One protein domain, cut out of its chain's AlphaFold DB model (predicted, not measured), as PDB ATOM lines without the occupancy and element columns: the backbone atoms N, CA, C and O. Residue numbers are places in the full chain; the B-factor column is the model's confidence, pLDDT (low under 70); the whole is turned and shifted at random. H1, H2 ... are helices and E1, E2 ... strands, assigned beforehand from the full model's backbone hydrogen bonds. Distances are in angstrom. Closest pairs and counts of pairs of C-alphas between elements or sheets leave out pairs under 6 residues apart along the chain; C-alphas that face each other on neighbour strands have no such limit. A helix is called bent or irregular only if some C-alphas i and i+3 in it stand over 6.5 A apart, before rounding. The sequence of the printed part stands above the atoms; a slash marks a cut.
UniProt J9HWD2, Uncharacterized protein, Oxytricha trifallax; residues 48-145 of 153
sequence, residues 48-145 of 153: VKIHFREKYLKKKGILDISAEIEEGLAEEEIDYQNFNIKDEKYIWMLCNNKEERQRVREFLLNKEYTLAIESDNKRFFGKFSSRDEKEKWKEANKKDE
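Overview. This is residues 48 to 145 of the 153 residues of an uncharacterized protein of Oxytricha trifallax (UniProt J9HWD2). A strongly twisted wall of five antiparallel strands, in the order E2, E3, E1, E4, E5, has two helices, H1 and H2, over one face, making two layers. A third helix, H3, only grazes the sheet with its residues 133 to 137, and residues 138 to 145 stick out beyond the body. The printed part has 98 residues with three named helices and five named strands, in the chain order E1, H1, E2, E3, H2, E4, E5, H3, and its class is mixed, helices and strands. It is compact and rounded, with a radius of gyration of the C-alphas of 12.9 A and spans of 35 by 29 by 23 A.

Along the chain. The sheet holds E2, residues 82 to 87, 15.4 A long; E3, residues 90 to 94; E1, residues 48 to 52, beginning with C-alpha 48 at (46.555, -47.804, 9.998); E4, residues 114 to 119, 13.8 A; and E5, residues 122 to 125. H1, residues 54 to 75, spans 25.7 A, has a kink of 96 degrees near residue 61 and is irregular, with C-alphas 59 and 62 9.4 A apart. H2, residues 98 to 109, spans 16.3 A. H3, residues 131 to 140, spans 14.3 A and ends with C-alpha 140 at (35.487, -36.249, 21.380).

Arrangement. E1 is an inner strand between E3 and E4, with N 50 and O 91 2.8 A apart and N 51 and O 116 2.8 A apart, both within hydrogen-bond range. E2 and E3 form a hairpin, with N 84 and O 92 at 2.8 A; E4 and E5 form another, with N 117 and O 124 at 2.8 A. E2 and E5 are the edge strands. H2 lies over E1 and E4 at a height over the sheet of 9.1 A; the closest C-alphas of H2 and E4 are those of Leu 108 and Thr 114, 6.5 A. H1, on the same face, lies over E3 and E1 at a height of 8.0 A. H1 and H2 are close but not clearly touching, their closest C-alphas those of Leu 73 and Val 104, 7.5 A. E1, H1, E2 and E3, H2, E4 are split strand-helix-strand units, each with another strand between its two parallel-running strands and a right-handed crossover. Every O i to N i+4 pair is within hydrogen-bond range in H2 and H3, and 15 of 18 in H1.

Size, cuts and confidence. The C-alphas farthest apart, those of Glu 75 and Glu 145, are 38.5 A apart. The printed part has no cut, and no link is long. Mean pLDDT of the printed part is 89.1; residues 86 to 87 and 142 to 145 are under 70.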
ATOM      1  N   VAL A  48      46.937 -47.389   8.653       91.50
ATOM      2  CA  VAL A  48      46.555 -47.804   9.998       91.50
ATOM      3  C   VAL A  48      46.851 -46.642  10.940       91.50
ATOM      4  O   VAL A  48      48.005 -46.269  11.150       91.50
ATOM      5  N   LYS A  49      45.804 -46.039  11.502       92.19
ATOM      6  CA  LYS A  49      45.918 -44.957  12.484       92.19
ATOM      7  C   LYS A  49      45.751 -45.514  13.888       92.19
ATOM      8  O   LYS A  49      44.733 -46.130  14.199       92.19
ATOM      9  N   ILE A  50      46.736 -45.269  14.741       93.31
ATOM     10  CA  ILE A  50      46.845 -45.855  16.076       93.31
ATOM     11  C   ILE A  50      46.668 -44.747  17.106       93.31
ATOM     12  O   ILE A  50      47.468 -43.818  17.169       93.31
ATOM     13  N   HIS A  51      45.619 -44.842  17.913       92.88
ATOM     14  CA  HIS A  51      45.345 -43.935  19.019       92.88
ATOM     15  C   HIS A  51      45.796 -44.556  20.333       92.88
ATOM     16  O   HIS A  51      45.423 -45.689  20.651       92.88
ATOM     17  N   PHE A  52      46.514 -43.776  21.134       94.00
ATOM     18  CA  PHE A  52      47.006 -44.220  22.431       94.00
ATOM     19  C   PHE A  52      46.121 -43.760  23.577       94.00
ATOM     20  O   PHE A  52      45.401 -42.763  23.507       94.00
ATOM     21  N   ARG A  53      46.189 -44.509  24.669       93.00
ATOM     22  CA  ARG A  53      45.553 -44.155  25.932       93.00
ATOM     23  C   ARG A  53      46.356 -43.055  26.610       93.00
ATOM     24  O   ARG A  53      47.562 -43.180  26.813       93.00
ATOM     25  N   GLU A  54      45.657 -42.020  27.055       91.06
ATOM     26  CA  GLU A  54      46.264 -40.815  27.628       91.06
ATOM     27  C   GLU A  54      47.168 -41.111  28.836       91.06
ATOM     28  O   GLU A  54      48.224 -40.505  28.994       91.06
ATOM     29  N   LYS A  55      46.802 -42.098  29.665       91.81
ATOM     30  CA  LYS A  55      47.602 -42.495  30.833       91.81
ATOM     31  C   LYS A  55      48.987 -43.046  30.469       91.81
ATOM     32  O   LYS A  55      49.920 -42.872  31.245       91.81
ATOM     33  N   TYR A  56      49.126 -43.699  29.312       91.69
ATOM     34  CA  TYR A  56      50.416 -44.220  28.847       91.69
ATOM     35  C   TYR A  56      51.222 -43.131  28.143       91.69
ATOM     36  O   TYR A  56      52.416 -43.019  28.407       91.69
ATOM     37  N   LEU A  57      50.561 -42.268  27.362       90.25
ATOM     38  CA  LEU A  57      51.199 -41.085  26.775       90.25
ATOM     39  C   LEU A  57      51.827 -40.186  27.849       90.25
ATOM     40  O   LEU A  57      52.956 -39.749  27.686       90.25
ATOM     41  N   LYS A  58      51.152 -39.974  28.986       89.88
ATOM     42  CA  LYS A  58      51.702 -39.194  30.111       89.88
ATOM     43  C   LYS A  58      52.871 -39.871  30.831       89.88
ATOM     44  O   LYS A  58      53.654 -39.181  31.472       89.88
ATOM     45  N   LYS A  59      52.951 -41.205  30.790       91.44
ATOM     46  CA  LYS A  59      53.953 -41.983  31.534       91.44
ATOM     47  C   LYS A  59      55.239 -42.209  30.737       91.44
ATOM     48  O   LYS A  59      56.310 -42.100  31.317       91.44
ATOM     49  N   LYS A  60      55.116 -42.588  29.461       88.31
ATOM     50  CA  LYS A  60      56.241 -42.945  28.580       88.31
ATOM     51  C   LYS A  60      56.477 -41.921  27.461       88.31
ATOM     52  O   LYS A  60      57.560 -41.838  26.920       88.31
ATOM     53  N   GLY A  61      55.477 -41.117  27.102       89.88
ATOM     54  CA  GLY A  61      55.549 -40.292  25.894       89.88
ATOM     55  C   GLY A  61      55.308 -41.104  24.618       89.88
ATOM     56  O   GLY A  61      55.284 -42.334  24.624       89.88
ATOM     57  N   ILE A  62      55.057 -40.401  23.512       91.19
ATOM     58  CA  ILE A  62      54.731 -41.051  22.237       91.19
ATOM     59  C   ILE A  62      55.951 -41.696  21.574       91.19
ATOM     60  O   ILE A  62      55.786 -42.722  20.930       91.19
ATOM     61  N   LEU A  63      57.146 -41.122  21.762       90.62
ATOM     62  CA  LEU A  63      58.388 -41.598  21.144       90.62
ATOM     63  C   LEU A  63      58.800 -42.975  21.680       90.62
ATOM     64  O   LEU A  63      59.097 -43.883  20.905       90.62
ATOM     65  N   ASP A  64      58.728 -43.161  22.995       92.25
ATOM     66  CA  ASP A  64      59.038 -44.446  23.623       92.25
ATOM     67  C   ASP A  64      58.012 -45.512  23.219       92.25
ATOM     68  O   ASP A  64      58.365 -46.638  22.884       92.25
ATOM     69  N   ILE A  65      56.725 -45.141  23.172       92.94
ATOM     70  CA  ILE A  65      55.665 -46.039  22.694       92.94
ATOM     71  C   ILE A  65      55.878 -46.392  21.218       92.94
ATOM     72  O   ILE A  65      55.664 -47.543  20.850       92.94
ATOM     73  N   SER A  66      56.289 -45.445  20.367       92.00
ATOM     74  CA  SER A  66      56.602 -45.754  18.969       92.00
ATOM     75  C   SER A  66      57.765 -46.721  18.837       92.00
ATOM     76  O   SER A  66      57.627 -47.685  18.094       92.00
ATOM     77  N   ALA A  67      58.849 -46.509  19.583       92.56
ATOM     78  CA  ALA A  67      60.004 -47.396  19.551       92.56
ATOM     79  C   ALA A  67      59.619 -48.821  19.985       92.56
ATOM     80  O   ALA A  67      59.936 -49.776  19.288       92.56
ATOM     81  N   GLU A  68      58.831 -48.961  21.060       94.56
ATOM     82  CA  GLU A  68      58.301 -50.261  21.511       94.56
ATOM     83  C   GLU A  68      57.394 -50.937  20.468       94.56
ATOM     84  O   GLU A  68      57.303 -52.165  20.414       94.56
ATOM     85  N   ILE A  69      56.665 -50.154  19.667       94.44
ATOM     86  CA  ILE A  69      55.851 -50.692  18.573       94.44
ATOM     87  C   ILE A  69      56.750 -51.162  17.435       94.44
ATOM     88  O   ILE A  69      56.558 -52.276  16.965       94.44
ATOM     89  N   GLU A  70      57.693 -50.336  16.981       93.69
ATOM     90  CA  GLU A  70      58.592 -50.682  15.877       93.69
ATOM     91  C   GLU A  70      59.438 -51.917  16.207       93.69
ATOM     92  O   GLU A  70      59.528 -52.818  15.375       93.69
ATOM     93  N   GLU A  71      59.968 -52.006  17.430       94.62
ATOM     94  CA  GLU A  71      60.696 -53.180  17.925       94.62
ATOM     95  C   GLU A  71      59.807 -54.427  17.911       94.62
ATOM     96  O   GLU A  71      60.156 -55.425  17.287       94.62
ATOM     97  N   GLY A  72      58.609 -54.361  18.499       94.44
ATOM     98  CA  GLY A  72      57.729 -55.527  18.541       94.44
ATOM     99  C   GLY A  72      57.148 -55.927  17.175       94.44
ATOM    100  O   GLY A  72      56.796 -57.086  16.987       94.44
ATOM    101  N   LEU A  73      57.039 -55.005  16.212       94.31
ATOM    102  CA  LEU A  73      56.682 -55.353  14.831       94.31
ATOM    103  C   LEU A  73      57.834 -56.058  14.114       94.31
ATOM    104  O   LEU A  73      57.580 -56.970  13.332       94.31
ATOM    105  N   ALA A  74      59.078 -55.658  14.390       94.19
ATOM    106  CA  ALA A  74      60.257 -56.330  13.860       94.19
ATOM    107  C   ALA A  74      60.415 -57.742  14.448       94.19
ATOM    108  O   ALA A  74      60.693 -58.676  13.702       94.19
ATOM    109  N   GLU A  75      60.184 -57.915  15.753       96.00
ATOM    110  CA  GLU A  75      60.208 -59.227  16.421       96.00
ATOM    111  C   GLU A  75      59.169 -60.203  15.855       96.00
ATOM    112  O   GLU A  75      59.440 -61.394  15.723       96.00
ATOM    113  N   GLU A  76      57.983 -59.702  15.511       93.50
ATOM    114  CA  GLU A  76      56.897 -60.496  14.927       93.50
ATOM    115  C   GLU A  76      57.028 -60.655  13.400       93.50
ATOM    116  O   GLU A  76      56.147 -61.249  12.774       93.50
ATOM    117  N   GLU A  77      58.090 -60.118  12.788       93.94
ATOM    118  CA  GLU A  77      58.315 -60.122  11.336       93.94
ATOM    119  C   GLU A  77      57.083 -59.599  10.567       93.94
ATOM    120  O   GLU A  77      56.526 -60.263   9.683       93.94
ATOM    121  N   ILE A  78      56.587 -58.429  10.982       92.50
ATOM    122  CA  ILE A  78      55.439 -57.749  10.372       92.50
ATOM    123  C   ILE A  78      55.937 -56.603   9.489       92.50
ATOM    124  O   ILE A  78      56.546 -55.644   9.970       92.50
ATOM    125  N   ASP A  79      55.604 -56.662   8.202       89.56
ATOM    126  CA  ASP A  79      56.089 -55.713   7.201       89.56
ATOM    127  C   ASP A  79      55.170 -54.485   7.057       89.56
ATOM    128  O   ASP A  79      53.952 -54.574   6.858       89.56
ATOM    129  N   TYR A  80      55.771 -53.294   7.053       91.44
ATOM    130  CA  TYR A  80      55.091 -52.020   6.802       91.44
ATOM    131  C   TYR A  80      55.976 -51.065   5.983       91.44
ATOM    132  O   TYR A  80      57.193 -51.205   5.933       91.44
ATOM    133  N   GLN A  81      55.372 -50.097   5.282       89.06
ATOM    134  CA  GLN A  81      56.102 -49.195   4.372       89.06
ATOM    135  C   GLN A  81      56.534 -47.881   5.019       89.06
ATOM    136  O   GLN A  81      57.495 -47.259   4.569       89.06
ATOM    137  N   ASN A  82      55.779 -47.381   5.994       87.50
ATOM    138  CA  ASN A  82      56.080 -46.101   6.626       87.50
ATOM    139  C   ASN A  82      55.495 -46.057   8.034       87.50
ATOM    140  O   ASN A  82      54.391 -46.557   8.256       87.50
ATOM    141  N   PHE A  83      56.210 -45.402   8.937       86.56
ATOM    142  CA  PHE A  83      55.804 -45.157  10.306       86.56
ATOM    143  C   PHE A  83      55.986 -43.667  10.613       86.56
ATOM    144  O   PHE A  83      57.081 -43.125  10.486       86.56
ATOM    145  N   ASN A  84      54.896 -42.970  10.944       86.00
ATOM    146  CA  ASN A  84      54.900 -41.517  11.078       86.00
ATOM    147  C   ASN A  84      54.132 -41.046  12.316       86.00
ATOM    148  O   ASN A  84      52.946 -41.341  12.496       86.00
ATOM    149  N   ILE A  85      54.805 -40.247  13.138       84.12
ATOM    150  CA  ILE A  85      54.239 -39.584  14.309       84.12
ATOM    151  C   ILE A  85      53.715 -38.222  13.849       84.12
ATOM    152  O   ILE A  85      54.478 -37.284  13.636       84.12
ATOM    153  N   LYS A  86      52.400 -38.129  13.636       69.62
ATOM    154  CA  LYS A  86      51.757 -36.910  13.116       69.62
ATOM    155  C   LYS A  86      51.445 -35.897  14.212       69.62
ATOM    156  O   LYS A  86      51.600 -34.707  13.987       69.62
ATOM    157  N   ASP A  87      51.017 -36.391  15.370       69.75
ATOM    158  CA  ASP A  87      50.661 -35.614  16.555       69.75
ATOM    159  C   ASP A  87      51.087 -36.405  17.792       69.75
ATOM    160  O   ASP A  87      51.092 -37.635  17.757       69.75
ATOM    161  N   GLU A  88      51.301 -35.741  18.932       77.31
ATOM    162  CA  GLU A  88      51.627 -36.372  20.231       77.31
ATOM    163  C   GLU A  88      50.543 -37.334  20.775       77.31
ATOM    164  O   GLU A  88      50.604 -37.800  21.912       77.31
ATOM    165  N   LYS A  89      49.508 -37.629  19.980       79.44
ATOM    166  CA  LYS A  89      48.338 -38.430  20.356       79.44
ATOM    167  C   LYS A  89      48.139 -39.682  19.509       79.44
ATOM    168  O   LYS A  89      47.438 -40.594  19.958       79.44
ATOM    169  N   TYR A  90      48.668 -39.725  18.286       86.81
ATOM    170  CA  TYR A  90      48.460 -40.856  17.387       86.81
ATOM    171  C   TYR A  90      49.590 -41.022  16.376       86.81
ATOM    172  O   TYR A  90      50.275 -40.072  15.999       86.81
ATOM    173  N   ILE A  91      49.719 -42.251  15.893       90.81
ATOM    174  CA  ILE A  91      50.682 -42.649  14.867       90.81
ATOM    175  C   ILE A  91      49.936 -43.101  13.623       90.81
ATOM    176  O   ILE A  91      48.858 -43.696  13.716       90.81
ATOM    177  N   TRP A  92      50.503 -42.805  12.459       90.88
ATOM    178  CA  TRP A  92      50.080 -43.348  11.176       90.88
ATOM    179  C   TRP A  92      51.110 -44.336  10.672       90.88
ATOM    180  O   TRP A  92      52.293 -44.025  10.585       90.88
ATOM    181  N   MET A  93      50.623 -45.500  10.281       91.38
ATOM    182  CA  MET A  93      51.424 -46.534   9.663       91.38
ATOM    183  C   MET A  93      50.867 -46.830   8.280       91.38
ATOM    184  O   MET A  93      49.666 -47.049   8.121       91.38
ATOM    185  N   LEU A  94      51.731 -46.807   7.272       90.62
ATOM    186  CA  LEU A  94      51.379 -47.218   5.923       90.62
ATOM    187  C   LEU A  94      51.650 -48.713   5.790       90.62
ATOM    188  O   LEU A  94      52.791 -49.144   5.939       90.62
ATOM    189  N   CYS A  95      50.608 -49.482   5.498       90.19
ATOM    190  CA  CYS A  95      50.695 -50.916   5.276       90.19
ATOM    191  C   CYS A  95      49.792 -51.301   4.089       90.19
ATOM    192  O   CYS A  95      48.564 -51.355   4.183       90.19
ATOM    193  N   ASN A  96      50.397 -51.514   2.922       88.31
ATOM    194  CA  ASN A  96      49.680 -51.787   1.675       88.31
ATOM    195  C   ASN A  96      49.134 -53.225   1.614       88.31
ATOM    196  O   ASN A  96      48.039 -53.457   1.095       88.31
ATOM    197  N   ASN A  97      49.855 -54.185   2.196       89.25
ATOM    198  CA  ASN A  97      49.423 -55.577   2.247       89.25
ATOM    199  C   ASN A  97      48.275 -55.741   3.263       89.25
ATOM    200  O   ASN A  97      48.369 -55.327   4.415       89.25
ATOM    201  N   LYS A  98      47.159 -56.330   2.818       89.81
ATOM    202  CA  LYS A  98      45.959 -56.533   3.640       89.81
ATOM    203  C   LYS A  98      46.179 -57.536   4.778       89.81
ATOM    204  O   LYS A  98      45.621 -57.336   5.855       89.81
ATOM    205  N   GLU A  99      46.948 -58.594   4.536       91.50
ATOM    206  CA  GLU A  99      47.267 -59.621   5.535       91.50
ATOM    207  C   GLU A  99      48.169 -59.032   6.620       91.50
ATOM    208  O   GLU A  99      47.833 -59.102   7.800       91.50
ATOM    209  N   GLU A 100      49.214 -58.305   6.224       92.50
ATOM    210  CA  GLU A 100      50.072 -57.572   7.162       92.50
ATOM    211  C   GLU A 100      49.283 -56.516   7.949       92.50
ATOM    212  O   GLU A 100      49.391 -56.451   9.170       92.50
ATOM    213  N   ARG A 101      48.361 -55.766   7.320       92.06
ATOM    214  CA  ARG A 101      47.454 -54.858   8.057       92.06
ATOM    215  C   ARG A 101      46.618 -55.576   9.105       92.06
ATOM    216  O   ARG A 101      46.269 -54.985  10.130       92.06
ATOM    217  N   GLN A 102      46.200 -56.806   8.827       92.81
ATOM    218  CA  GLN A 102      45.476 -57.604   9.802       92.81
ATOM    219  C   GLN A 102      46.400 -58.010  10.956       92.81
ATOM    220  O   GLN A 102      46.022 -57.784  12.104       92.81
ATOM    221  N   ARG A 103      47.617 -58.484  10.668       94.94
ATOM    222  CA  ARG A 103      48.629 -58.823  11.684       94.94
ATOM    223  C   ARG A 103      48.994 -57.621  12.558       94.94
ATOM    224  O   ARG A 103      48.899 -57.712  13.778       94.94
ATOM    225  N   VAL A 104      49.270 -56.458  11.957       94.31
ATOM    226  CA  VAL A 104      49.500 -55.178  12.658       94.31
ATOM    227  C   VAL A 104      48.350 -54.873  13.617       94.31
ATOM    228  O   VAL A 104      48.561 -54.523  14.777       94.31
ATOM    229  N   ARG A 105      47.104 -55.005  13.154       93.94
ATOM    230  CA  ARG A 105      45.916 -54.734  13.971       93.94
ATOM    231  C   ARG A 105      45.817 -55.701  15.145       93.94
ATOM    232  O   ARG A 105      45.574 -55.254  16.260       93.94
ATOM    233  N   GLU A 106      45.993 -56.995  14.910       94.50
ATOM    234  CA  GLU A 106      45.947 -58.026  15.950       94.50
ATOM    235  C   GLU A 106      47.046 -57.810  16.999       94.50
ATOM    236  O   GLU A 106      46.755 -57.798  18.198       94.50
ATOM    237  N   PHE A 107      48.269 -57.520  16.556       95.25
ATOM    238  CA  PHE A 107      49.392 -57.153  17.413       95.25
ATOM    239  C   PHE A 107      49.062 -55.932  18.283       95.25
ATOM    240  O   PHE A 107      49.116 -55.995  19.514       95.25
ATOM    241  N   LEU A 108      48.639 -54.827  17.665       95.00
ATOM    242  CA  LEU A 108      48.385 -53.565  18.360       95.00
ATOM    243  C   LEU A 108      47.174 -53.626  19.298       95.00
ATOM    244  O   LEU A 108      47.183 -52.976  20.346       95.00
ATOM    245  N   LEU A 109      46.129 -54.394  18.965       94.75
ATOM    246  CA  LEU A 109      44.951 -54.564  19.827       94.75
ATOM    247  C   LEU A 109      45.289 -55.253  21.154       94.75
ATOM    248  O   LEU A 109      44.582 -55.037  22.146       94.75
ATOM    249  N   ASN A 110      46.365 -56.041  21.170       95.00
ATOM    250  CA  ASN A 110      46.883 -56.725  22.348       95.00
ATOM    251  C   ASN A 110      47.871 -55.878  23.167       95.00
ATOM    252  O   ASN A 110      48.325 -56.337  24.213       95.00
ATOM    253  N   LYS A 111      48.183 -54.642  22.761       94.81
ATOM    254  CA  LYS A 111      49.037 -53.743  23.550       94.81
ATOM    255  C   LYS A 111      48.212 -52.925  24.540       94.81
ATOM    256  O   LYS A 111      47.146 -52.398  24.216       94.81
ATOM    257  N   GLU A 112      48.711 -52.782  25.766       94.31
ATOM    258  CA  GLU A 112      47.965 -52.118  26.842       94.31
ATOM    259  C   GLU A 112      47.765 -50.613  26.629       94.31
ATOM    260  O   GLU A 112      46.792 -50.043  27.137       94.31
ATOM    261  N   TYR A 113      48.687 -49.979  25.900       94.19
ATOM    262  CA  TYR A 113      48.676 -48.553  25.584       94.19
ATOM    263  C   TYR A 113      47.746 -48.195  24.421       94.19
ATOM    264  O   TYR A 113      47.443 -47.015  24.237       94.19
ATOM    265  N   THR A 114      47.249 -49.174  23.663       94.94
ATOM    266  CA  THR A 114      46.359 -48.942  22.521       94.94
ATOM    267  C   THR A 114      44.941 -48.632  22.993       94.94
ATOM    268  O   THR A 114      44.312 -49.417  23.707       94.94
ATOM    269  N   LEU A 115      44.413 -47.485  22.561       94.62
ATOM    270  CA  LEU A 115      43.021 -47.092  22.773       94.62
ATOM    271  C   LEU A 115      42.147 -47.560  21.610       94.62
ATOM    272  O   LEU A 115      41.186 -48.309  21.790       94.62
ATOM    273  N   ALA A 116      42.484 -47.118  20.403       94.19
ATOM    274  CA  ALA A 116      41.727 -47.426  19.201       94.19
ATOM    275  C   ALA A 116      42.641 -47.495  17.980       94.19
ATOM    276  O   ALA A 116      43.654 -46.808  17.912       94.19
ATOM    277  N   ILE A 117      42.246 -48.298  17.005       94.25
ATOM    278  CA  ILE A 117      42.888 -48.416  15.704       94.25
ATOM    279  C   ILE A 117      41.836 -48.109  14.650       94.25
ATOM    280  O   ILE A 117      40.744 -48.683  14.680       94.25
ATOM    281  N   GLU A 118      42.159 -47.221  13.719       91.62
ATOM    282  CA  GLU A 118      41.349 -46.944  12.537       91.62
ATOM    283  C   GLU A 118      42.072 -47.503  11.309       91.62
ATOM    284  O   GLU A 118      43.205 -47.127  11.024       91.62
ATOM    285  N   SER A 119      41.433 -48.444  10.615       89.50
ATOM    286  CA  SER A 119      41.943 -49.084   9.396       89.50
ATOM    287  C   SER A 119      40.765 -49.527   8.543       89.50
ATOM    288  O   SER A 119      39.757 -49.991   9.080       89.50
ATOM    289  N   ASP A 120      40.885 -49.419   7.220       84.81
ATOM    290  CA  ASP A 120      39.846 -49.833   6.265       84.81
ATOM    291  C   ASP A 120      38.467 -49.194   6.570       84.81
ATOM    292  O   ASP A 120      37.431 -49.860   6.516       84.81
ATOM    293  N   ASN A 121      38.453 -47.912   6.972       81.19
ATOM    294  CA  ASN A 121      37.266 -47.165   7.435       81.19
ATOM    295  C   ASN A 121      36.516 -47.808   8.621       81.19
ATOM    296  O   ASN A 121      35.367 -47.468   8.909       81.19
ATOM    297  N   LYS A 122      37.156 -48.740   9.327       86.12
ATOM    298  CA  LYS A 122      36.633 -49.394  10.524       86.12
ATOM    299  C   LYS A 122      37.451 -48.982  11.737       86.12
ATOM    300  O   LYS A 122      38.641 -48.692  11.638       86.12
ATOM    301  N   ARG A 123      36.798 -49.000  12.897       91.69
ATOM    302  CA  ARG A 123      37.417 -48.700  14.188       91.69
ATOM    303  C   ARG A 123      37.408 -49.925  15.085       91.69
ATOM    304  O   ARG A 123      36.359 -50.533  15.290       91.69
ATOM    305  N   PHE A 124      38.559 -50.224  15.667       93.44
ATOM    306  CA  PHE A 124      38.774 -51.336  16.585       93.44
ATOM    307  C   PHE A 124      39.311 -50.779  17.896       93.44
ATOM    308  O   PHE A 124      40.293 -50.047  17.890       93.44
ATOM    309  N   PHE A 125      38.667 -51.080  19.020       95.06
ATOM    310  CA  PHE A 125      39.163 -50.639  20.324       95.06
ATOM    311  C   PHE A 125      40.101 -51.680  20.919       95.06
ATOM    312  O   PHE A 125      39.801 -52.872  20.854       95.06
ATOM    313  N   GLY A 126      41.187 -51.223  21.543       93.31
ATOM    314  CA  GLY A 126      42.157 -52.095  22.199       93.31
ATOM    315  C   GLY A 126      41.513 -52.952  23.290       93.31
ATOM    316  O   GLY A 126      40.557 -52.528  23.957       93.31
ATOM    317  N   LYS A 127      42.066 -54.149  23.507       93.81
ATOM    318  CA  LYS A 127      41.563 -55.139  24.473       93.81
ATOM    319  C   LYS A 127      41.452 -54.578  25.895       93.81
ATOM    320  O   LYS A 127      40.505 -54.886  26.610       93.81
ATOM    321  N   PHE A 128      42.384 -53.702  26.271       93.19
ATOM    322  CA  PHE A 128      42.509 -53.132  27.618       93.19
ATOM    323  C   PHE A 128      41.842 -51.758  27.791       93.19
ATOM    324  O   PHE A 128      42.006 -51.117  28.836       93.19
ATOM    325  N   SER A 129      41.123 -51.280  26.773       91.62
ATOM    326  CA  SER A 129      40.414 -50.000  26.828       91.62
ATOM    327  C   SER A 129      39.149 -50.117  27.676       91.62
ATOM    328  O   SER A 129      38.298 -50.974  27.405       91.62
ATOM    329  N   SER A 130      38.996 -49.241  28.671       91.75
ATOM    330  CA  SER A 130      37.810 -49.220  29.533       91.75
ATOM    331  C   SER A 130      36.586 -48.674  28.794       91.75
ATOM    332  O   SER A 130      36.696 -48.050  27.735       91.75
ATOM    333  N   ARG A 131      35.390 -48.914  29.340       92.00
ATOM    334  CA  ARG A 131      34.145 -48.377  28.775       92.00
ATOM    335  C   ARG A 131      34.170 -46.846  28.723       92.00
ATOM    336  O   ARG A 131      33.897 -46.286  27.666       92.00
ATOM    337  N   ASP A 132      34.592 -46.208  29.807       91.50
ATOM    338  CA  ASP A 132      34.656 -44.749  29.917       91.50
ATOM    339  C   ASP A 132      35.634 -44.136  28.907       91.50
ATOM    340  O   ASP A 132      35.338 -43.112  28.299       91.50
ATOM    341  N   GLU A 133      36.791 -44.770  28.674       89.94
ATOM    342  CA  GLU A 133      37.749 -44.328  27.650       89.94
ATOM    343  C   GLU A 133      37.120 -44.377  26.248       89.94
ATOM    344  O   GLU A 133      37.270 -43.440  25.462       89.94
ATOM    345  N   LYS A 134      36.368 -45.443  25.943       91.19
ATOM    346  CA  LYS A 134      35.665 -45.595  24.659       91.19
ATOM    347  C   LYS A 134      34.563 -44.553  24.493       91.19
ATOM    348  O   LYS A 134      34.389 -44.036  23.393       91.19
ATOM    349  N   GLU A 135      33.804 -44.267  25.546       89.94
ATOM    350  CA  GLU A 135      32.733 -43.265  25.530       89.94
ATOM    351  C   GLU A 135      33.300 -41.851  25.361       89.94
ATOM    352  O   GLU A 135      32.909 -41.166  24.417       89.94
ATOM    353  N   LYS A 136      34.324 -41.475  26.136       88.12
ATOM    354  CA  LYS A 136      35.044 -40.198  25.977       88.12
ATOM    355  C   LYS A 136      35.606 -40.020  24.574       88.12
ATOM    356  O   LYS A 136      35.471 -38.955  23.977       88.12
ATOM    357  N   TRP A 137      36.213 -41.068  24.017       88.12
ATOM    358  CA  TRP A 137      36.728 -41.024  22.652       88.12
ATOM    359  C   TRP A 137      35.591 -40.815  21.642       88.12
ATOM    360  O   TRP A 137      35.710 -39.979  20.744       88.12
ATOM    361  N   LYS A 138      34.466 -41.530  21.791       87.00
ATOM    362  CA  LYS A 138      33.282 -41.370  20.927       87.00
ATOM    363  C   LYS A 138      32.690 -39.968  21.020       87.00
ATOM    364  O   LYS A 138      32.227 -39.468  20.005       87.00
ATOM    365  N   GLU A 139      32.684 -39.353  22.196       85.94
ATOM    366  CA  GLU A 139      32.216 -37.978  22.397       85.94
ATOM    367  C   GLU A 139      33.160 -36.953  21.771       85.94
ATOM    368  O   GLU A 139      32.707 -36.067  21.047       85.94
ATOM    369  N   ALA A 140      34.471 -37.115  21.972       80.75
ATOM    370  CA  ALA A 140      35.487 -36.249  21.380       80.75
ATOM    371  C   ALA A 140      35.436 -36.271  19.844       80.75
ATOM    372  O   ALA A 140      35.536 -35.228  19.212       80.75
ATOM    373  N   ASN A 141      35.191 -37.445  19.255       75.88
ATOM    374  CA  ASN A 141      35.120 -37.636  17.804       75.88
ATOM    375  C   ASN A 141      33.682 -37.583  17.251       75.88
ATOM    376  O   ASN A 141      33.476 -37.772  16.057       75.88
ATOM    377  N   LYS A 142      32.668 -37.333  18.094       68.12
ATOM    378  CA  LYS A 142      31.282 -37.070  17.656       68.12
ATOM    379  C   LYS A 142      31.157 -35.693  17.006       68.12
ATOM    380  O   LYS A 142      30.311 -35.519  16.142       68.12
ATOM    381  N   LYS A 143      31.989 -34.735  17.434       52.53
ATOM    382  CA  LYS A 143      32.051 -33.371  16.884       52.53
ATOM    383  C   LYS A 143      32.771 -33.297  15.533       52.53
ATOM    384  O   LYS A 143      32.599 -32.317  14.819       52.53
ATOM    385  N   ASP A 144      33.502 -34.344  15.156       52.28
ATOM    386  CA  ASP A 144      34.016 -34.532  13.798       52.28
ATOM    387  C   ASP A 144      32.923 -35.145  12.904       52.28
ATOM    388  O   ASP A 144      33.039 -36.274  12.414       52.28
ATOM    389  N   GLU A 145      31.829 -34.410  12.674       42.28
ATOM    390  CA  GLU A 145      30.764 -34.813  11.734       42.28
ATOM    391  C   GLU A 145      31.267 -34.967  10.281       42.28
ATOM    392  O   GLU A 145      30.630 -35.638   9.468       42.28
TER     393      GLU A 145